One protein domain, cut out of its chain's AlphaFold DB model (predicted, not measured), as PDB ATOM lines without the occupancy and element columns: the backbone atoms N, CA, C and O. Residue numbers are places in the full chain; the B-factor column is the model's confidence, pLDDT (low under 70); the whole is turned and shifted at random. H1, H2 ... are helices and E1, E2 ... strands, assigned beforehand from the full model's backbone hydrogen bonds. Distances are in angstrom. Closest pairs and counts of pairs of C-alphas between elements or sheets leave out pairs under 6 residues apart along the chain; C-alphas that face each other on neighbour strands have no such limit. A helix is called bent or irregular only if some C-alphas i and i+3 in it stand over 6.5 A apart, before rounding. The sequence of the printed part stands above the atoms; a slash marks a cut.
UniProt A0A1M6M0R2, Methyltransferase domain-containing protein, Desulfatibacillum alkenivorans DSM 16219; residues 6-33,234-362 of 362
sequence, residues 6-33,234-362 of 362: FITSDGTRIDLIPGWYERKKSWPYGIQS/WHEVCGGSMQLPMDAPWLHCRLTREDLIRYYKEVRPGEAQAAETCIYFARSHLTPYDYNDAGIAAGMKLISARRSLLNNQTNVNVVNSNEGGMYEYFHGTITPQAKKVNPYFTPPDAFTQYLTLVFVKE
ATOM      1  N   PHE A   6     168.157  41.460  67.220       96.88
ATOM      2  CA  PHE A   6     168.655  42.475  66.300       96.88
ATOM      3  C   PHE A   6     170.044  42.065  65.791       96.88
ATOM      4  O   PHE A   6     170.861  41.560  66.563       96.88
ATOM      5  N   ILE A   7     170.299  42.254  64.494       97.44
ATOM      6  CA  ILE A   7     171.606  42.006  63.874       97.44
ATOM      7  C   ILE A   7     172.251  43.354  63.565       97.44
ATOM      8  O   ILE A   7     171.743  44.120  62.740       97.44
ATOM      9  N   THR A   8     173.369  43.636  64.225       96.38
ATOM     10  CA  THR A   8     174.178  44.843  64.015       96.38
ATOM     11  C   THR A   8     174.827  44.853  62.632       96.38
ATOM     12  O   THR A   8     174.854  43.847  61.919       96.38
ATOM     13  N   SER A   9     175.348  46.010  62.236       95.44
ATOM     14  CA  SER A   9     176.031  46.197  60.953       95.44
ATOM     15  C   SER A   9     177.280  45.315  60.809       95.44
ATOM     16  O   SER A   9     177.597  44.882  59.703       95.44
ATOM     17  N   ASP A  10     177.934  44.971  61.925       94.56
ATOM     18  CA  ASP A  10     179.073  44.043  61.984       94.56
ATOM     19  C   ASP A  10     178.669  42.551  62.066       94.56
ATOM     20  O   ASP A  10     179.530  41.679  62.183       94.56
ATOM     21  N   GLY A  11     177.368  42.240  62.011       95.81
ATOM     22  CA  GLY A  11     176.835  40.876  62.067       95.81
ATOM     23  C   GLY A  11     176.673  40.295  63.477       95.81
ATOM     24  O   GLY A  11     176.273  39.136  63.616       95.81
ATOM     25  N   THR A  12     176.949  41.061  64.535       95.00
ATOM     26  CA  THR A  12     176.679  40.647  65.918       95.00
ATOM     27  C   THR A  12     175.174  40.475  66.150       95.00
ATOM     28  O   THR A  12     174.366  41.370  65.905       95.00
ATOM     29  N   ARG A  13     174.785  39.310  66.680       95.56
ATOM     30  CA  ARG A  13     173.421  39.057  67.154       95.56
ATOM     31  C   ARG A  13     173.253  39.571  68.580       95.56
ATOM     32  O   ARG A  13     174.008  39.182  69.470       95.56
ATOM     33  N   ILE A  14     172.229  40.390  68.796       94.56
ATOM     34  CA  ILE A  14     171.778  40.813  70.121       94.56
ATOM     35  C   ILE A  14     170.363  40.295  70.338       94.56
ATOM     36  O   ILE A  14     169.443  40.688  69.623       94.56
ATOM     37  N   ASP A  15     170.184  39.425  71.329       94.12
ATOM     38  CA  ASP A  15     168.859  38.928  71.686       94.12
ATOM     39  C   ASP A  15     168.024  40.032  72.352       94.12
ATOM     40  O   ASP A  15     168.503  40.785  73.210       94.12
ATOM     41  N   LEU A  16     166.766  40.125  71.927       93.38
ATOM     42  CA  LEU A  16     165.765  41.041  72.457       93.38
ATOM     43  C   LEU A  16     164.931  40.298  73.500       93.38
ATOM     44  O   LEU A  16     164.509  39.164  73.284       93.38
ATOM     45  N   ILE A  17     164.700  40.930  74.646       89.31
ATOM     46  CA  ILE A  17     164.034  40.316  75.792       89.31
ATOM     47  C   ILE A  17     162.546  40.692  75.758       89.31
ATOM     48  O   ILE A  17     162.213  41.865  75.963       89.31
ATOM     49  N   PRO A  18     161.625  39.727  75.558       88.81
ATOM     50  CA  PRO A  18     160.195  40.010  75.558       88.81
ATOM     51  C   PRO A  18     159.747  40.722  76.839       88.81
ATOM     52  O   PRO A  18     160.046  40.285  77.954       88.81
ATOM     53  N   GLY A  19     159.018  41.827  76.680       84.38
ATOM     54  CA  GLY A  19     158.515  42.626  77.795       84.38
ATOM     55  C   GLY A  19     159.538  43.578  78.424       84.38
ATOM     56  O   GLY A  19     159.190  44.260  79.385       84.38
ATOM     57  N   TRP A  20     160.798  43.614  77.967       83.75
ATOM     58  CA  TRP A  20     161.826  44.475  78.567       83.75
ATOM     59  C   TRP A  20     161.585  45.960  78.293       83.75
ATOM     60  O   TRP A  20     161.665  46.764  79.221       83.75
ATOM     61  N   TYR A  21     161.205  46.308  77.063       84.00
ATOM     62  CA  TYR A  21     160.841  47.676  76.677       84.00
ATOM     63  C   TYR A  21     159.730  48.236  77.575       84.00
ATOM     64  O   TYR A  21     159.796  49.362  78.061       84.00
ATOM     65  N   GLU A  22     158.725  47.414  77.875       80.75
ATOM     66  CA  GLU A  22     157.551  47.810  78.643       80.75
ATOM     67  C   GLU A  22     157.809  47.906  80.157       80.75
ATOM     68  O   GLU A  22     156.983  48.479  80.870       80.75
ATOM     69  N   ARG A  23     158.940  47.387  80.663       71.25
ATOM     70  CA  ARG A  23     159.309  47.476  82.090       71.25
ATOM     71  C   ARG A  23     159.761  48.874  82.506       71.25
ATOM     72  O   ARG A  23     159.618  49.218  83.675       71.25
ATOM     73  N   LYS A  24     160.289  49.685  81.582       60.94
ATOM     74  CA  LYS A  24     160.821  51.032  81.860       60.94
ATOM     75  C   LYS A  24     159.816  52.153  81.544       60.94
ATOM     76  O   LYS A  24     160.165  53.141  80.918       60.94
ATOM     77  N   LYS A  25     158.554  52.014  81.966       54.50
ATOM     78  CA  LYS A  25     157.511  53.034  81.712       54.50
ATOM     79  C   LYS A  25     157.451  54.179  82.731       54.50
ATOM     80  O   LYS A  25     156.616  55.063  82.578       54.50
ATOM     81  N   SER A  26     158.292  54.188  83.765       48.62
ATOM     82  CA  SER A  26     158.403  55.338  84.669       48.62
ATOM     83  C   SER A  26     159.404  56.340  84.101       48.62
ATOM     84  O   SER A  26     160.577  56.341  84.476       48.62
ATOM     85  N   TRP A  27     158.947  57.159  83.164       55.53
ATOM     86  CA  TRP A  27     159.702  58.322  82.724       55.53
ATOM     87  C   TRP A  27     159.705  59.384  83.835       55.53
ATOM     88  O   TRP A  27     158.734  59.479  84.599       55.53
ATOM     89  N   PRO A  28     160.761  60.198  83.963       52.84
ATOM     90  CA  PRO A  28     160.725  61.342  84.860       52.84
ATOM     91  C   PRO A  28     159.650  62.342  84.412       52.84
ATOM     92  O   PRO A  28     159.149  62.308  83.289       52.84
ATOM     93  N   TYR A  29     159.257  63.229  85.327       52.31
ATOM     94  CA  TYR A  29     158.302  64.313  85.056       52.31
ATOM     95  C   TYR A  29     156.892  63.866  84.616       52.31
ATOM     96  O   TYR A  29     156.163  64.635  83.990       52.31
ATOM     97  N   GLY A  30     156.486  62.635  84.954       60.03
ATOM     98  CA  GLY A  30     155.141  62.123  84.663       60.03
ATOM     99  C   GLY A  30     154.883  61.816  83.185       60.03
ATOM    100  O   GLY A  30     153.726  61.692  82.791       60.03
ATOM    101  N   ILE A  31     155.947  61.707  82.389       69.50
ATOM    102  CA  ILE A  31     155.901  61.416  80.956       69.50
ATOM    103  C   ILE A  31     155.412  59.976  80.719       69.50
ATOM    104  O   ILE A  31     155.719  59.063  81.489       69.50
ATOM    105  N   GLN A  32     154.613  59.763  79.672       74.69
ATOM    106  CA  GLN A  32     153.953  58.477  79.406       74.69
ATOM    107  C   GLN A  32     154.378  57.814  78.089       74.69
ATOM    108  O   GLN A  32     154.080  56.634  77.879       74.69
ATOM    109  N   SER A  33     155.089  58.529  77.213       80.38
ATOM    110  CA  SER A  33     155.577  58.010  75.929       80.38
ATOM    111  C   SER A  33     156.880  58.681  75.493       80.38
ATOM    112  O   SER A  33     157.199  59.773  75.957       80.38
ATOM    113  N   TRP A 234     177.092  59.173  77.302       88.06
ATOM    114  CA  TRP A 234     176.358  58.258  76.412       88.06
ATOM    115  C   TRP A 234     176.166  56.856  77.000       88.06
ATOM    116  O   TRP A 234     175.122  56.247  76.802       88.06
ATOM    117  N   HIS A 235     177.179  56.324  77.689       87.31
ATOM    118  CA  HIS A 235     177.174  54.940  78.169       87.31
ATOM    119  C   HIS A 235     176.359  54.714  79.452       87.31
ATOM    120  O   HIS A 235     176.313  53.587  79.945       87.31
ATOM    121  N   GLU A 236     175.757  55.748  80.038       83.62
ATOM    122  CA  GLU A 236     175.022  55.616  81.295       83.62
ATOM    123  C   GLU A 236     173.908  54.547  81.198       83.62
ATOM    124  O   GLU A 236     173.151  54.469  80.231       83.62
ATOM    125  N   VAL A 237     173.794  53.692  82.223       71.31
ATOM    126  CA  VAL A 237     172.904  52.511  82.277       71.31
ATOM    127  C   VAL A 237     171.439  52.748  81.887       71.31
ATOM    128  O   VAL A 237     170.769  51.851  81.351       71.31
ATOM    129  N   CYS A 238     170.901  53.926  82.152       63.28
ATOM    130  CA  CYS A 238     169.534  54.295  81.819       63.28
ATOM    131  C   CYS A 238     169.382  54.902  80.417       63.28
ATOM    132  O   CYS A 238     168.262  55.247  80.051       63.28
ATOM    133  N   GLY A 239     170.443  54.899  79.604       56.88
ATOM    134  CA  GLY A 239     170.488  55.569  78.304       56.88
ATOM    135  C   GLY A 239     170.898  57.034  78.411       56.88
ATOM    136  O   GLY A 239     170.678  57.784  77.461       56.88
ATOM    137  N   GLY A 240     171.440  57.443  79.560       60.53
ATOM    138  CA  GLY A 240     171.781  58.819  79.866       60.53
ATOM    139  C   GLY A 240     170.605  59.755  79.642       60.53
ATOM    140  O   GLY A 240     169.435  59.365  79.647       60.53
ATOM    141  N   SER A 241     170.934  61.006  79.384       56.06
ATOM    142  CA  SER A 241     170.028  62.080  78.989       56.06
ATOM    143  C   SER A 241     169.054  61.778  77.840       56.06
ATOM    144  O   SER A 241     168.081  62.510  77.677       56.06
ATOM    145  N   MET A 242     169.239  60.689  77.082       72.19
ATOM    146  CA  MET A 242     168.289  60.266  76.048       72.19
ATOM    147  C   MET A 242     167.077  59.511  76.625       72.19
ATOM    148  O   MET A 242     166.026  59.470  75.992       72.19
ATOM    149  N   GLN A 243     167.219  58.880  77.803       73.06
ATOM    150  CA  GLN A 243     166.172  58.129  78.527       73.06
ATOM    151  C   GLN A 243     165.384  57.114  77.680       73.06
ATOM    152  O   GLN A 243     164.234  56.782  77.962       73.06
ATOM    153  N   LEU A 244     166.015  56.583  76.636       79.94
ATOM    154  CA  LEU A 244     165.335  55.800  75.615       79.94
ATOM    155  C   LEU A 244     164.995  54.372  76.093       79.94
ATOM    156  O   LEU A 244     165.896  53.615  76.471       79.94
ATOM    157  N   PRO A 245     163.725  53.927  76.031       82.81
ATOM    158  CA  PRO A 245     163.360  52.543  76.282       82.81
ATOM    159  C   PRO A 245     163.850  51.666  75.132       82.81
ATOM    160  O   PRO A 245     163.750  52.010  73.955       82.81
ATOM    161  N   MET A 246     164.376  50.497  75.474       87.12
ATOM    162  CA  MET A 246     164.966  49.544  74.534       87.12
ATOM    163  C   MET A 246     164.473  48.139  74.877       87.12
ATOM    164  O   MET A 246     164.019  47.911  75.992       87.12
ATOM    165  N   ASP A 247     164.584  47.191  73.950       90.44
ATOM    166  CA  ASP A 247     164.168  45.791  74.115       90.44
ATOM    167  C   ASP A 247     165.273  44.900  74.707       90.44
ATOM    168  O   ASP A 247     165.089  43.698  74.873       90.44
ATOM    169  N   ALA A 248     166.427  45.471  75.063       88.62
ATOM    170  CA  ALA A 248     167.480  44.751  75.765       88.62
ATOM    171  C   ALA A 248     168.274  45.669  76.721       88.62
ATOM    172  O   ALA A 248     168.312  46.888  76.524       88.62
ATOM    173  N   PRO A 249     168.929  45.115  77.758       83.69
ATOM    174  CA  PRO A 249     169.693  45.897  78.731       83.69
ATOM    175  C   PRO A 249     170.887  46.611  78.067       83.69
ATOM    176  O   PRO A 249     171.577  45.992  77.264       83.69
ATOM    177  N   TRP A 250     171.143  47.891  78.374       85.06
ATOM    178  CA  TRP A 250     172.260  48.680  77.801       85.06
ATOM    179  C   TRP A 250     172.395  48.564  76.272       85.06
ATOM    180  O   TRP A 250     173.498  48.453  75.743       85.06
ATOM    181  N   LEU A 251     171.286  48.494  75.528       89.44
ATOM    182  CA  LEU A 251     171.371  48.303  74.077       89.44
ATOM    183  C   LEU A 251     172.127  49.462  73.397       89.44
ATOM    184  O   LEU A 251     172.984  49.202  72.561       89.44
ATOM    185  N   HIS A 252     171.921  50.705  73.838       89.88
ATOM    186  CA  HIS A 252     172.630  51.887  73.333       89.88
ATOM    187  C   HIS A 252     174.156  51.838  73.512       89.88
ATOM    188  O   HIS A 252     174.840  52.438  72.704       89.88
ATOM    189  N   CYS A 253     174.695  51.134  74.520       89.00
ATOM    190  CA  CYS A 253     176.148  50.962  74.710       89.00
ATOM    191  C   CYS A 253     176.765  49.946  73.743       89.00
ATOM    192  O   CYS A 253     177.983  49.843  73.631       89.00
ATOM    193  N   ARG A 254     175.929  49.088  73.155       91.44
ATOM    194  CA  ARG A 254     176.341  47.910  72.381       91.44
ATOM    195  C   ARG A 254     176.136  48.083  70.884       91.44
ATOM    196  O   ARG A 254     176.508  47.201  70.116       91.44
ATOM    197  N   LEU A 255     175.497  49.177  70.493       93.19
ATOM    198  CA  LEU A 255     175.180  49.527  69.119       93.19
ATOM    199  C   LEU A 255     175.926  50.800  68.760       93.19
ATOM    200  O   LEU A 255     176.021  51.694  69.589       93.19
ATOM    201  N   THR A 256     176.369  50.940  67.513       93.38
ATOM    202  CA  THR A 256     176.726  52.272  67.008       93.38
ATOM    203  C   THR A 256     175.493  53.185  67.019       93.38
ATOM    204  O   THR A 256     174.354  52.718  67.140       93.38
ATOM    205  N   ARG A 257     175.692  54.499  66.853       91.94
ATOM    206  CA  ARG A 257     174.574  55.455  66.737       91.94
ATOM    207  C   ARG A 257     173.628  55.057  65.598       91.94
ATOM    208  O   ARG A 257     172.412  55.047  65.766       91.94
ATOM    209  N   GLU A 258     174.193  54.674  64.458       94.00
ATOM    210  CA  GLU A 258     173.469  54.275  63.251       94.00
ATOM    211  C   GLU A 258     172.694  52.976  63.473       94.00
ATOM    212  O   GLU A 258     171.533  52.873  63.074       94.00
ATOM    213  N   ASP A 259     173.302  51.996  64.147       95.81
ATOM    214  CA  ASP A 259     172.633  50.742  64.481       95.81
ATOM    215  C   ASP A 259     171.520  50.938  65.516       95.81
ATOM    216  O   ASP A 259     170.497  50.262  65.424       95.81
ATOM    217  N   LEU A 260     171.657  51.888  66.447       94.00
ATOM    218  CA  LEU A 260     170.588  52.241  67.384       94.00
ATOM    219  C   LEU A 260     169.389  52.876  66.661       94.00
ATOM    220  O   LEU A 260     168.249  52.464  66.880       94.00
ATOM    221  N   ILE A 261     169.630  53.819  65.745       94.00
ATOM    222  CA  ILE A 261     168.573  54.414  64.906       94.00
ATOM    223  C   ILE A 261     167.898  53.331  64.052       94.00
ATOM    224  O   ILE A 261     166.667  53.260  63.967       94.00
ATOM    225  N   ARG A 262     168.694  52.447  63.440       96.62
ATOM    226  CA  ARG A 262     168.196  51.324  62.640       96.62
ATOM    227  C   ARG A 262     167.362  50.358  63.474       96.62
ATOM    228  O   ARG A 262     166.301  49.940  63.020       96.62
ATOM    229  N   TYR A 263     167.786  50.062  64.698       95.88
ATOM    230  CA  TYR A 263     167.022  49.263  65.647       95.88
ATOM    231  C   TYR A 263     165.614  49.839  65.863       95.88
ATOM    232  O   TYR A 263     164.643  49.094  65.724       95.88
ATOM    233  N   TYR A 264     165.464  51.147  66.102       94.88
ATOM    234  CA  TYR A 264     164.129  51.739  66.251       94.88
ATOM    235  C   TYR A 264     163.307  51.629  64.966       94.88
ATOM    236  O   TYR A 264     162.158  51.197  65.017       94.88
ATOM    237  N   LYS A 265     163.898  51.922  63.802       96.38
ATOM    238  CA  LYS A 265     163.219  51.800  62.497       96.38
ATOM    239  C   LYS A 265     162.747  50.367  62.217       96.38
ATOM    240  O   LYS A 265     161.686  50.160  61.635       96.38
ATOM    241  N   GLU A 266     163.516  49.373  62.648       96.06
ATOM    242  CA  GLU A 266     163.275  47.960  62.369       96.06
ATOM    243  C   GLU A 266     162.414  47.221  63.409       96.06
ATOM    244  O   GLU A 266     161.733  46.257  63.049       96.06
ATOM    245  N   VAL A 267     162.504  47.597  64.688       95.06
ATOM    246  CA  VAL A 267     161.898  46.879  65.828       95.06
ATOM    247  C   VAL A 267     160.746  47.676  66.442       95.06
ATOM    248  O   VAL A 267     159.747  47.088  66.857       95.06
ATOM    249  N   ARG A 268     160.850  49.011  66.472       92.38
ATOM    250  CA  ARG A 268     159.880  49.931  67.089       92.38
ATOM    251  C   ARG A 268     159.534  51.095  66.137       92.38
ATOM    252  O   ARG A 268     159.703  52.253  66.509       92.38
ATOM    253  N   PRO A 269     159.030  50.829  64.913       93.81
ATOM    254  CA  PRO A 269     158.876  51.856  63.876       93.81
ATOM    255  C   PRO A 269     157.960  53.021  64.278       93.81
ATOM    256  O   PRO A 269     158.169  54.136  63.813       93.81
ATOM    257  N   GLY A 270     156.981  52.787  65.161       91.69
ATOM    258  CA  GLY A 270     156.104  53.842  65.684       91.69
ATOM    259  C   GLY A 270     156.790  54.835  66.629       91.69
ATOM    260  O   GLY A 270     156.247  55.901  66.868       91.69
ATOM    261  N   GLU A 271     157.976  54.499  67.137       90.12
ATOM    262  CA  GLU A 271     158.759  55.306  68.085       90.12
ATOM    263  C   GLU A 271     160.003  55.905  67.411       90.12
ATOM    264  O   GLU A 271     160.734  56.689  68.008       90.12
ATOM    265  N   ALA A 272     160.280  55.516  66.161       92.38
ATOM    266  CA  ALA A 272     161.563  55.765  65.518       92.38
ATOM    267  C   ALA A 272     161.861  57.246  65.300       92.38
ATOM    268  O   ALA A 272     163.003  57.656  65.485       92.38
ATOM    269  N   GLN A 273     160.852  58.043  64.948       91.12
ATOM    270  CA  GLN A 273     161.025  59.480  64.763       91.12
ATOM    271  C   GLN A 273     161.371  60.174  66.087       91.12
ATOM    272  O   GLN A 273     162.354  60.902  66.151       91.12
ATOM    273  N   ALA A 274     160.610  59.902  67.151       89.06
ATOM    274  CA  ALA A 274     160.866  60.470  68.470       89.06
ATOM    275  C   ALA A 274     162.226  60.022  69.034       89.06
ATOM    276  O   ALA A 274     162.967  60.836  69.584       89.06
ATOM    277  N   ALA A 275     162.592  58.751  68.835       89.56
ATOM    278  CA  ALA A 275     163.907  58.239  69.200       89.56
ATOM    279  C   ALA A 275     165.031  58.968  68.455       89.56
ATOM    280  O   ALA A 275     166.007  59.362  69.076       89.56
ATOM    281  N   GLU A 276     164.894  59.177  67.143       89.88
ATOM    282  CA  GLU A 276     165.898  59.866  66.327       89.88
ATOM    283  C   GLU A 276     166.115  61.314  66.792       89.88
ATOM    284  O   GLU A 276     167.266  61.733  66.897       89.88
ATOM    285  N   THR A 277     165.053  62.032  67.182       86.88
ATOM    286  CA  THR A 277     165.155  63.361  67.818       86.88
ATOM    287  C   THR A 277     165.914  63.314  69.146       86.88
ATOM    288  O   THR A 277     166.752  64.170  69.416       86.88
ATOM    289  N   CYS A 278     165.654  62.302  69.974       86.31
ATOM    290  CA  CYS A 278     166.287  62.156  71.287       86.31
ATOM    291  C   CYS A 278     167.734  61.635  71.218       86.31
ATOM    292  O   CYS A 278     168.449  61.698  72.216       86.31
ATOM    293  N   ILE A 279     168.200  61.120  70.073       88.50
ATOM    294  CA  ILE A 279     169.604  60.730  69.846       88.50
ATOM    295  C   ILE A 279     170.375  61.959  69.333       88.50
ATOM    296  O   ILE A 279     170.851  62.018  68.193       88.50
ATOM    297  N   TYR A 280     170.475  62.964  70.200       86.06
ATOM    298  CA  TYR A 280     170.999  64.291  69.871       86.06
ATOM    299  C   TYR A 280     172.530  64.401  69.937       86.06
ATOM    300  O   TYR A 280     173.091  65.408  69.517       86.06
ATOM    301  N   PHE A 281     173.216  63.361  70.418       88.00
ATOM    302  CA  PHE A 281     174.675  63.309  70.405       88.00
ATOM    303  C   PHE A 281     175.193  63.347  68.964       88.00
ATOM    304  O   PHE A 281     174.866  62.452  68.171       88.00
ATOM    305  N   ALA A 282     176.031  64.340  68.650       86.94
ATOM    306  CA  ALA A 282     176.697  64.438  67.349       86.94
ATOM    307  C   ALA A 282     177.603  63.221  67.117       86.94
ATOM    308  O   ALA A 282     177.493  62.530  66.099       86.94
ATOM    309  N   ARG A 283     178.386  62.867  68.144       87.69
ATOM    310  CA  ARG A 283     179.163  61.631  68.204       87.69
ATOM    311  C   ARG A 283     178.859  60.846  69.476       87.69
ATOM    312  O   ARG A 283     178.864  61.379  70.581       87.69
ATOM    313  N   SER A 284     178.599  59.552  69.317       86.31
ATOM    314  CA  SER A 284     178.271  58.650  70.423       86.31
ATOM    315  C   SER A 284     179.506  57.940  70.986       86.31
ATOM    316  O   SER A 284     180.567  57.916  70.363       86.31
ATOM    317  N   HIS A 285     179.348  57.317  72.157       91.75
ATOM    318  CA  HIS A 285     180.348  56.437  72.779       91.75
ATOM    319  C   HIS A 285     181.710  57.075  73.078       91.75
ATOM    320  O   HIS A 285     182.700  56.356  73.199       91.75
ATOM    321  N   LEU A 286     181.796  58.397  73.222       93.75
ATOM    322  CA  LEU A 286     183.054  59.035  73.603       93.75
ATOM    323  C   LEU A 286     183.459  58.643  75.031       93.75
ATOM    324  O   LEU A 286     182.659  58.637  75.968       93.75
ATOM    325  N   THR A 287     184.731  58.311  75.200       95.00
ATOM    326  CA  THR A 287     185.378  58.053  76.488       95.00
ATOM    327  C   THR A 287     186.352  59.184  76.817       95.00
ATOM    328  O   THR A 287     186.694  59.983  75.940       95.00
ATOM    329  N   PRO A 288     186.872  59.265  78.054       95.75
ATOM    330  CA  PRO A 288     187.934  60.220  78.365       95.75
ATOM    331  C   PRO A 288     189.161  60.085  77.458       95.75
ATOM    332  O   PRO A 288     189.852  61.073  77.227       95.75
ATOM    333  N   TYR A 289     189.423  58.884  76.927       96.62
ATOM    334  CA  TYR A 289     190.501  58.676  75.967       96.62
ATOM    335  C   TYR A 289     190.237  59.426  74.656       96.62
ATOM    336  O   TYR A 289     191.128  60.110  74.159       96.62
ATOM    337  N   ASP A 290     189.017  59.343  74.123       97.12
ATOM    338  CA  ASP A 290     188.653  60.000  72.863       97.12
ATOM    339  C   ASP A 290     188.723  61.527  72.988       97.12
ATOM    340  O   ASP A 290     189.273  62.205  72.120       97.12
ATOM    341  N   TYR A 291     188.245  62.064  74.114       97.25
ATOM    342  CA  TYR A 291     188.369  63.484  74.434       97.25
ATOM    343  C   TYR A 291     189.829  63.928  74.593       97.25
ATOM    344  O   TYR A 291     190.200  64.998  74.112       97.25
ATOM    345  N   ASN A 292     190.673  63.110  75.227       97.94
ATOM    346  CA  ASN A 292     192.105  63.386  75.333       97.94
ATOM    347  C   ASN A 292     192.783  63.416  73.956       97.94
ATOM    348  O   ASN A 292     193.525  64.348  73.661       97.94
ATOM    349  N   ASP A 293     192.514  62.423  73.105       98.06
ATOM    350  CA  ASP A 293     193.067  62.358  71.747       98.06
ATOM    351  C   ASP A 293     192.641  63.566  70.901       98.06
ATOM    352  O   ASP A 293     193.463  64.191  70.227       98.06
ATOM    353  N   ALA A 294     191.365  63.954  70.984       97.81
ATOM    354  CA  ALA A 294     190.856  65.142  70.316       97.81
ATOM    355  C   ALA A 294     191.491  66.439  70.851       97.81
ATOM    356  O   ALA A 294     191.818  67.323  70.057       97.81
ATOM    357  N   GLY A 295     191.730  66.529  72.164       97.94
ATOM    358  CA  GLY A 295     192.441  67.646  72.789       97.94
ATOM    359  C   GLY A 295     193.876  67.772  72.286       97.94
ATOM    360  O   GLY A 295     194.263  68.839  71.809       97.94
ATOM    361  N   ILE A 296     194.633  66.669  72.287       98.00
ATOM    362  CA  ILE A 296     196.009  66.628  71.768       98.00
ATOM    363  C   ILE A 296     196.039  67.072  70.302       98.00
ATOM    364  O   ILE A 296     196.853  67.913  69.923       98.00
ATOM    365  N   ALA A 297     195.118  66.561  69.479       98.06
ATOM    366  CA  ALA A 297     195.022  66.936  68.069       98.06
ATOM    367  C   ALA A 297     194.699  68.428  67.853       98.06
ATOM    368  O   ALA A 297     195.060  68.987  66.815       98.06
ATOM    369  N   ALA A 298     194.030  69.075  68.811       98.00
ATOM    370  CA  ALA A 298     193.726  70.503  68.786       98.00
ATOM    371  C   ALA A 298     194.857  71.388  69.348       98.00
ATOM    372  O   ALA A 298     194.796  72.605  69.177       98.00
ATOM    373  N   GLY A 299     195.884  70.816  69.988       97.12
ATOM    374  CA  GLY A 299     196.912  71.575  70.711       97.12
ATOM    375  C   GLY A 299     196.472  71.985  72.119       97.12
ATOM    376  O   GLY A 299     196.767  73.087  72.576       97.12
ATOM    377  N   MET A 300     195.707  71.121  72.785       98.00
ATOM    378  CA  MET A 300     195.293  71.269  74.176       98.00
ATOM    379  C   MET A 300     195.706  70.039  74.979       98.00
ATOM    380  O   MET A 300     195.745  68.918  74.473       98.00
ATOM    381  N   LYS A 301     195.937  70.236  76.272       97.69
ATOM    382  CA  LYS A 301     196.255  69.172  77.217       97.69
ATOM    383  C   LYS A 301     195.076  68.908  78.139       97.69
ATOM    384  O   LYS A 301     194.637  69.815  78.841       97.69
ATOM    385  N   LEU A 302     194.602  67.664  78.194       97.75
ATOM    386  CA  LEU A 302     193.660  67.227  79.223       97.75
ATOM    387  C   LEU A 302     194.408  67.069  80.553       97.75
ATOM    388  O   LEU A 302     195.302  66.231  80.671       97.75
ATOM    389  N   ILE A 303     194.055  67.869  81.555       96.88
ATOM    390  CA  ILE A 303     194.702  67.837  82.875       96.88
ATOM    391  C   ILE A 303     193.866  67.105  83.930       96.88
ATOM    392  O   ILE A 303     194.409  66.651  84.933       96.88
ATOM    393  N   SER A 304     192.556  66.967  83.712       96.06
ATOM    394  CA  SER A 304     191.648  66.276  84.629       96.06
ATOM    395  C   SER A 304     190.487  65.653  83.863       96.06
ATOM    396  O   SER A 304     189.897  66.296  82.996       96.06
ATOM    397  N   ALA A 305     190.153  64.407  84.204       95.06
ATOM    398  CA  ALA A 305     188.973  63.698  83.725       95.06
ATOM    399  C   ALA A 305     188.318  62.946  84.888       95.06
ATOM    400  O   ALA A 305     188.914  62.023  85.447       95.06
ATOM    401  N   ARG A 306     187.097  63.336  85.263       90.94
ATOM    402  CA  ARG A 306     186.373  62.791  86.421       90.94
ATOM    403  C   ARG A 306     185.047  62.190  86.008       90.94
ATOM    404  O   ARG A 306     184.292  62.796  85.260       90.94
ATOM    405  N   ARG A 307     184.767  61.002  86.533       87.94
ATOM    406  CA  ARG A 307     183.500  60.302  86.331       87.94
ATOM    407  C   ARG A 307     182.604  60.539  87.538       87.94
ATOM    408  O   ARG A 307     182.936  60.093  88.635       87.94
ATOM    409  N   SER A 308     181.465  61.182  87.324       85.19
ATOM    410  CA  SER A 308     180.393  61.248  88.317       85.19
ATOM    411  C   SER A 308     179.602  59.950  88.234       85.19
ATOM    412  O   SER A 308     178.752  59.777  87.362       85.19
ATOM    413  N   LEU A 309     179.965  58.988  89.081       75.75
ATOM    414  CA  LEU A 309     179.350  57.665  89.087       75.75
ATOM    415  C   LEU A 309     178.001  57.691  89.811       75.75
ATOM    416  O   LEU A 309     177.892  58.236  90.910       75.75
ATOM    417  N   LEU A 310     177.000  57.014  89.247       66.38
ATOM    418  CA  LEU A 310     175.724  56.794  89.921       66.38
ATOM    419  C   LEU A 310     175.941  55.971  91.189       66.38
ATOM    420  O   LEU A 310     176.295  54.792  91.118       66.38
ATOM    421  N   ASN A 311     175.680  56.558  92.354       61.50
ATOM    422  CA  ASN A 311     175.709  55.836  93.623       61.50
ATOM    423  C   ASN A 311     174.405  55.043  93.820       61.50
ATOM    424  O   ASN A 311     173.554  55.402  94.632       61.50
ATOM    425  N   ASN A 312     174.206  53.989  93.024       60.94
ATOM    426  CA  ASN A 312     173.072  53.079  93.165       60.94
ATOM    427  C   ASN A 312     173.532  51.633  93.410       60.94
ATOM    428  O   ASN A 312     174.649  51.237  93.078       60.94
ATOM    429  N   GLN A 313     172.645  50.824  93.998       53.22
ATOM    430  CA  GLN A 313     172.923  49.420  94.318       53.22
ATOM    431  C   GLN A 313     173.327  48.605  93.075       53.22
ATOM    432  O   GLN A 313     174.077  47.644  93.195       53.22
ATOM    433  N   THR A 314     172.871  48.993  91.879       58.34
ATOM    434  CA  THR A 314     173.255  48.361  90.607       58.34
ATOM    435  C   THR A 314     174.730  48.591  90.285       58.34
ATOM    436  O   THR A 314     175.414  47.640  89.926       58.34
ATOM    437  N   ASN A 315     175.250  49.807  90.472       61.00
ATOM    438  CA  ASN A 315     176.677  50.099  90.354       61.00
ATOM    439  C   ASN A 315     177.477  49.249  91.354       61.00
ATOM    440  O   ASN A 315     178.380  48.516  90.963       61.00
ATOM    441  N   VAL A 316     177.059  49.216  92.624       59.84
ATOM    442  CA  VAL A 316     177.702  48.369  93.645       59.84
ATOM    443  C   VAL A 316     177.683  46.886  93.248       59.84
ATOM    444  O   VAL A 316     178.695  46.202  93.360       59.84
ATOM    445  N   ASN A 317     176.570  46.386  92.719       56.44
ATOM    446  CA  ASN A 317     176.427  44.980  92.354       56.44
ATOM    447  C   ASN A 317     177.110  44.602  91.029       56.44
ATOM    448  O   ASN A 317     177.313  43.415  90.802       56.44
ATOM    449  N   VAL A 318     177.446  45.544  90.144       61.06
ATOM    450  CA  VAL A 318     178.047  45.238  88.828       61.06
ATOM    451  C   VAL A 318     179.518  45.649  88.741       61.06
ATOM    452  O   VAL A 318     180.313  44.961  88.098       61.06
ATOM    453  N   VAL A 319     179.890  46.746  89.397       59.97
ATOM    454  CA  VAL A 319     181.269  47.250  89.448       59.97
ATOM    455  C   VAL A 319     182.021  46.689  90.651       59.97
ATOM    456  O   VAL A 319     183.191  46.348  90.506       59.97
ATOM    457  N   ASN A 320     181.368  46.561  91.816       57.91
ATOM    458  CA  ASN A 320     182.049  46.200  93.071       57.91
ATOM    459  C   ASN A 320     181.823  44.750  93.529       57.91
ATOM    460  O   ASN A 320     182.500  44.306  94.457       57.91
ATOM    461  N   SER A 321     180.893  44.006  92.923       59.28
ATOM    462  CA  SER A 321     180.772  42.562  93.159       59.28
ATOM    463  C   SER A 321     181.676  41.796  92.188       59.28
ATOM    464  O   SER A 321     181.935  42.278  91.092       59.28
ATOM    465  N   ASN A 322     182.166  40.618  92.586       61.41
ATOM    466  CA  ASN A 322     182.961  39.728  91.726       61.41
ATOM    467  C   ASN A 322     182.170  38.482  91.281       61.41
ATOM    468  O   ASN A 322     182.747  37.564  90.703       61.41
ATOM    469  N   GLU A 323     180.872  38.410  91.592       55.72
ATOM    470  CA  GLU A 323     180.045  37.220  91.381       55.72
ATOM    471  C   GLU A 323     178.552  37.567  91.256       55.72
ATOM    472  O   GLU A 323     178.073  38.559  91.807       55.72
ATOM    473  N   GLY A 324     177.799  36.732  90.529       67.00
ATOM    474  CA  GLY A 324     176.347  36.843  90.367       67.00
ATOM    475  C   GLY A 324     175.897  37.128  88.930       67.00
ATOM    476  O   GLY A 324     176.632  37.677  88.113       67.00
ATOM    477  N   GLY A 325     174.643  36.783  88.618       75.69
ATOM    478  CA  GLY A 325     174.151  36.774  87.233       75.69
ATOM    479  C   GLY A 325     174.194  38.128  86.509       75.69
ATOM    480  O   GLY A 325     174.363  38.162  85.294       75.69
ATOM    481  N   MET A 326     174.087  39.254  87.227       75.69
ATOM    482  CA  MET A 326     174.196  40.586  86.609       75.69
ATOM    483  C   MET A 326     175.653  40.974  86.320       75.69
ATOM    484  O   MET A 326     175.920  41.549  85.267       75.69
ATOM    485  N   TYR A 327     176.583  40.620  87.213       81.75
ATOM    486  CA  TYR A 327     178.018  40.793  86.991       81.75
ATOM    487  C   TYR A 327     178.472  39.969  85.781       81.75
ATOM    488  O   TYR A 327     179.034  40.514  84.833       81.75
ATOM    489  N   GLU A 328     178.149  38.673  85.761       85.31
ATOM    490  CA  GLU A 328     178.506  37.766  84.664       85.31
ATOM    491  C   GLU A 328     177.918  38.224  83.327       85.31
ATOM    492  O   GLU A 328     178.610  38.221  82.310       85.31
ATOM    493  N   TYR A 329     176.663  38.679  83.313       85.06
ATOM    494  CA  TYR A 329     176.050  39.215  82.101       85.06
ATOM    495  C   TYR A 329     176.725  40.514  81.641       85.06
ATOM    496  O   TYR A 329     177.018  40.680  80.455       85.06
ATOM    497  N   PHE A 330     177.024  41.433  82.561       87.06
ATOM    498  CA  PHE A 330     177.667  42.696  82.214       87.06
ATOM    499  C   PHE A 330     179.097  42.496  81.690       87.06
ATOM    500  O   PHE A 330     179.449  43.021  80.632       87.06
ATOM    501  N   HIS A 331     179.921  41.707  82.378       88.81
ATOM    502  CA  HIS A 331     181.317  41.479  81.985       88.81
ATOM    503  C   HIS A 331     181.460  40.457  80.852       88.81
ATOM    504  O   HIS A 331     182.354  40.593  80.022       88.81
ATOM    505  N   GLY A 332     180.570  39.466  80.774       91.19
ATOM    506  CA  GLY A 332     180.599  38.416  79.752       91.19
ATOM    507  C   GLY A 332     179.856  38.760  78.459       91.19
ATOM    508  O   GLY A 332     180.193  38.219  77.411       91.19
ATOM    509  N   THR A 333     178.869  39.665  78.505       90.19
ATOM    510  CA  THR A 333     178.054  40.036  77.330       90.19
ATOM    511  C   THR A 333     178.142  41.521  76.999       90.19
ATOM    512  O   THR A 333     178.524  41.867  75.881       90.19
ATOM    513  N   ILE A 334     177.820  42.411  77.946       89.94
ATOM    514  CA  ILE A 334     177.724  43.855  77.662       89.94
ATOM    515  C   ILE A 334     179.095  44.450  77.327       89.94
ATOM    516  O   ILE A 334     179.249  45.072  76.279       89.94
ATOM    517  N   THR A 335     180.101  44.221  78.171       92.38
ATOM    518  CA  THR A 335     181.439  44.809  78.019       92.38
ATOM    519  C   THR A 335     182.125  44.388  76.711       92.38
ATOM    520  O   THR A 335     182.619  45.270  76.008       92.38
ATOM    521  N   PRO A 336     182.147  43.098  76.314       94.88
ATOM    522  CA  PRO A 336     182.732  42.702  75.034       94.88
ATOM    523  C   PRO A 336     182.022  43.330  73.835       94.88
ATOM    524  O   PRO A 336     182.686  43.707  72.876       94.88
ATOM    525  N   GLN A 337     180.691  43.465  73.885       94.06
ATOM    526  CA  GLN A 337     179.912  44.091  72.813       94.06
ATOM    527  C   GLN A 337     180.162  45.605  72.747       94.06
ATOM    528  O   GLN A 337     180.438  46.118  71.668       94.06
ATOM    529  N   ALA A 338     180.176  46.303  73.885       93.56
ATOM    530  CA  ALA A 338     180.514  47.726  73.947       93.56
ATOM    531  C   ALA A 338     181.941  48.005  73.445       93.56
ATOM    532  O   ALA A 338     182.161  48.946  72.688       93.56
ATOM    533  N   LYS A 339     182.900  47.124  73.758       95.69
ATOM    534  CA  LYS A 339     184.282  47.225  73.259       95.69
ATOM    535  C   LYS A 339     184.429  47.054  71.748       95.69
ATOM    536  O   LYS A 339     185.435  47.494  71.197       95.69
ATOM    537  N   LYS A 340     183.460  46.434  71.068       94.88
ATOM    538  CA  LYS A 340     183.426  46.426  69.596       94.88
ATOM    539  C   LYS A 340     183.041  47.791  69.028       94.88
ATOM    540  O   LYS A 340     183.504  48.131  67.947       94.88
ATOM    541  N   VAL A 341     182.213  48.550  69.750       93.81
ATOM    542  CA  VAL A 341     181.798  49.904  69.361       93.81
ATOM    543  C   VAL A 341     182.899  50.913  69.683       93.81
ATOM    544  O   VAL A 341     183.293  51.684  68.813       93.81
ATOM    545  N   ASN A 342     183.437  50.875  70.906       95.38
ATOM    546  CA  ASN A 342     184.603  51.661  71.296       95.38
ATOM    547  C   ASN A 342     185.596  50.803  72.104       95.38
ATOM    548  O   ASN A 342     185.287  50.426  73.239       95.38
ATOM    549  N   PRO A 343     186.811  50.526  71.588       96.31
ATOM    550  CA  PRO A 343     187.787  49.676  72.272       96.31
ATOM    551  C   PRO A 343     188.285  50.242  73.612       96.31
ATOM    552  O   PRO A 343     188.787  49.475  74.437       96.31
ATOM    553  N   TYR A 344     188.129  51.548  73.851       96.50
ATOM    554  CA  TYR A 344     188.507  52.214  75.100       96.50
ATOM    555  C   TYR A 344     187.435  52.135  76.188       96.50
ATOM    556  O   TYR A 344     187.684  52.571  77.309       96.50
ATOM    557  N   PHE A 345     186.267  51.557  75.891       94.50
ATOM    558  CA  PHE A 345     185.212  51.359  76.875       94.50
ATOM    559  C   PHE A 345     185.693  50.519  78.070       94.50
ATOM    560  O   PHE A 345     186.278  49.435  77.927       94.50
ATOM    561  N   THR A 346     185.377  50.992  79.268       91.25
ATOM    562  CA  THR A 346     185.657  50.343  80.549       91.25
ATOM    563  C   THR A 346     184.373  50.181  81.370       91.25
ATOM    564  O   THR A 346     183.453  50.977  81.223       91.25
ATOM    565  N   PRO A 347     184.278  49.191  82.280       88.31
ATOM    566  CA  PRO A 347     183.092  49.022  83.123       88.31
ATOM    567  C   PRO A 347     182.595  50.299  83.828       88.31
ATOM    568  O   PRO A 347     181.387  50.523  83.794       88.31
ATOM    569  N   PRO A 348     183.457  51.177  84.394       87.06
ATOM    570  CA  PRO A 348     183.015  52.444  84.985       87.06
ATOM    571  C   PRO A 348     182.265  53.378  84.030       87.06
ATOM    572  O   PRO A 348     181.447  54.177  84.482       87.06
ATOM    573  N   ASP A 349     182.511  53.283  82.722       89.06
ATOM    574  CA  ASP A 349     181.835  54.110  81.725       89.06
ATOM    575  C   ASP A 349     180.317  53.830  81.733       89.06
ATOM    576  O   ASP A 349     179.526  54.769  81.715       89.06
ATOM    577  N   ALA A 350     179.881  52.579  81.931       85.44
ATOM    578  CA  ALA A 350     178.450  52.245  82.007       85.44
ATOM    579  C   ALA A 350     177.692  52.854  83.204       85.44
ATOM    580  O   ALA A 350     176.459  52.821  83.253       85.44
ATOM    581  N   PHE A 351     178.424  53.352  84.199       83.94
ATOM    582  CA  PHE A 351     177.875  53.880  85.450       83.94
ATOM    583  C   PHE A 351     178.216  55.349  85.663       83.94
ATOM    584  O   PHE A 351     177.877  55.912  86.703       83.94
ATOM    585  N   THR A 352     178.889  55.961  84.694       86.19
ATOM    586  CA  THR A 352     179.177  57.389  84.687       86.19
ATOM    587  C   THR A 352     177.933  58.112  84.194       86.19
ATOM    588  O   THR A 352     177.480  57.841  83.091       86.19
ATOM    589  N   GLN A 353     177.378  59.002  85.013       84.31
ATOM    590  CA  GLN A 353     176.268  59.874  84.631       84.31
ATOM    591  C   GLN A 353     176.788  61.095  83.876       84.31
ATOM    592  O   GLN A 353     176.343  61.391  82.772       84.31
ATOM    593  N   TYR A 354     177.786  61.751  84.468       87.81
ATOM    594  CA  TYR A 354     178.454  62.911  83.898       87.81
ATOM    595  C   TYR A 354     179.950  62.665  83.825       87.81
ATOM    596  O   TYR A 354     180.552  62.116  84.755       87.81
ATOM    597  N   LEU A 355     180.557  63.108  82.732       91.88
ATOM    598  CA  LEU A 355     182.002  63.187  82.603       91.88
ATOM    599  C   LEU A 355     182.421  64.653  82.715       91.88
ATOM    600  O   LEU A 355     181.913  65.511  82.001       91.88
ATOM    601  N   THR A 356     183.358  64.938  83.609       94.44
ATOM    602  CA  THR A 356     183.933  66.275  83.766       94.44
ATOM    603  C   THR A 356     185.353  66.291  83.247       94.44
ATOM    604  O   THR A 356     186.168  65.454  83.637       94.44
ATOM    605  N   LEU A 357     185.646  67.239  82.364       97.38
ATOM    606  CA  LEU A 357     186.922  67.365  81.675       97.38
ATOM    607  C   LEU A 357     187.470  68.772  81.878       97.38
ATOM    608  O   LEU A 357     186.730  69.753  81.806       97.38
ATOM    609  N   VAL A 358     188.777  68.863  82.102       98.06
ATOM    610  CA  VAL A 358     189.487  70.140  82.177       98.06
ATOM    611  C   VAL A 358     190.669  70.089  81.236       98.06
ATOM    612  O   VAL A 358     191.572  69.266  81.406       98.06
ATOM    613  N   PHE A 359     190.659  70.979  80.254       98.44
ATOM    614  CA  PHE A 359     191.742  71.152  79.307       98.44
ATOM    615  C   PHE A 359     192.443  72.488  79.523       98.44
ATOM    616  O   PHE A 359     191.825  73.468  79.937       98.44
ATOM    617  N   VAL A 360     193.724  72.527  79.179       98.12
ATOM    618  CA  VAL A 360     194.535  73.746  79.126       98.12
ATOM    619  C   VAL A 360     195.089  73.898  77.722       98.12
ATOM    620  O   VAL A 360     195.505  72.912  77.109       98.12
ATOM    621  N   LYS A 361     195.083  75.124  77.209       97.31
ATOM    622  CA  LYS A 361     195.802  75.466  75.986       97.31
ATOM    623  C   LYS A 361     197.300  75.573  76.276       97.31
ATOM    624  O   LYS A 361     197.686  76.354  77.143       97.31
ATOM    625  N   GLU A 362     198.095  74.792  75.545       88.81
ATOM    626  CA  GLU A 362     199.565  74.848  75.589       88.81
ATOM    627  C   GLU A 362     200.145  75.999  74.757       88.81
ATOM    628  O   GLU A 362     199.503  76.416  73.758       88.81
TER     629      GLU A 362
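Overview. This is residues 6 to 33 and 234 to 362 of the 362 residues of the protein "Methyltransferase domain-containing protein" of Desulfatibacillum alkenivorans DSM 16219 (UniProt A0A1M6M0R2). A long, bent ribbon of two antiparallel strands, E2 and E3, with H5 packed along it, reaches away from a body of helices and loops. In the body H2 lies near the middle, H7 packs on H2 with its residues 334 to 341, the helical hairpin H3-H4 makes one side, and H6 packs on H7 at another; the stretch with E1 and H1 lies toward the end away from the ribbon's far tip. The printed part has 157 residues with eight named helices and three named strands, in the order E1 H1 H2 H3 H4 H5 E2 H6 H7 H8 E3, class mixed. The whole is compact, with a radius of gyration of the C-alphas of 16.4 A and spans of 51 by 38 by 38 A.

Along the chain. E2 is residues 300 to 309, 25.7 A long, from C-alpha 300 at (195.293, 71.269, 74.176); it bends by 54 degrees at residue 303. E3 is residues 352 to 361, 26.1 A long, ending with C-alpha 361 at (195.802, 75.466, 75.986). H5 is residues 288 to 298, 15.2 A, and H8 is residues 347 to 351. H7, residues 325 to 341, spans 23.5 A, has a kink of 27 degrees near residue 335 and is only just irregular, with C-alphas 332 and 335 6.7 A apart. H6 is residues 313 to 319 and H2 is residues 251 to 254. H3 is residues 257 to 267, 15.3 A. H4, residues 269 to 278, 14.7 A, is irregular, with C-alphas 270 and 273 7.5 A apart. E1 is residues 13 to 15, from C-alpha 13 at (173.421, 39.057, 67.154), and H1 is residues 20 to 23.

Arrangement. E2 and E3 are antiparallel at 164 degrees, with N 301 and O 360 2.8 A apart and N 308 and O 354 2.9 A apart, both within hydrogen-bond range. The closest C-alphas of H5 and E2 are those of Asn 292 and Leu 302, 5.7 A. H6 and H8 only just touch, with 3 pairs of C-alphas within 8 A, the closest Asn 315 and Phe 351, 6.3 A. H6 touches H7 at a steep tilt of 60 degrees, the same way, through residues 326 to 330 of H7 alone; the closest C-alphas are Val 318 and Tyr 327, 4.8 A. H7 touches H2 with residues 334 to 341 alone, closest at the C-alphas of Arg 254 and Ala 338, 4.5 A. H2 and H3 are close but not clearly touching, at the C-alphas of His 252 and Leu 260, 6.3 A. H3 and H4 form a helical hairpin and touch at a shallow tilt of 25 degrees, opposite ways, closest at the C-alphas of Tyr 264 and Ala 272, 4.8 A. H1 touches no helix, and E1 pairs with no named strand, though residues 6 to 7 pair antiparallel with residues 13 to 14. Each O i to N i+4 pair is within hydrogen-bond range in H3, H5 and H6, against 4 of 6 in H4, 10 of 13 in H7 and 0 of 1 in H8, where 2 of 2 O i to N i+3 pairs are; H1 and H2 are too short for an i+4 pair.

Size, cuts and confidence. The two C-alphas farthest apart are those of Pro 18 and Glu 362, 52.6 A. Residues 34 to 233 are not printed, and C-alphas 33 and 234 are 20.8 A apart across the cut. Of the links that are printed whole, H4 to H5 is short but not tight and the others are tight. Residues 234 to 250 hold no named element. The mean pLDDT of the printed part is 85.2; residues 24 to 31, 238 to 241 and 310 to 324 are under 70.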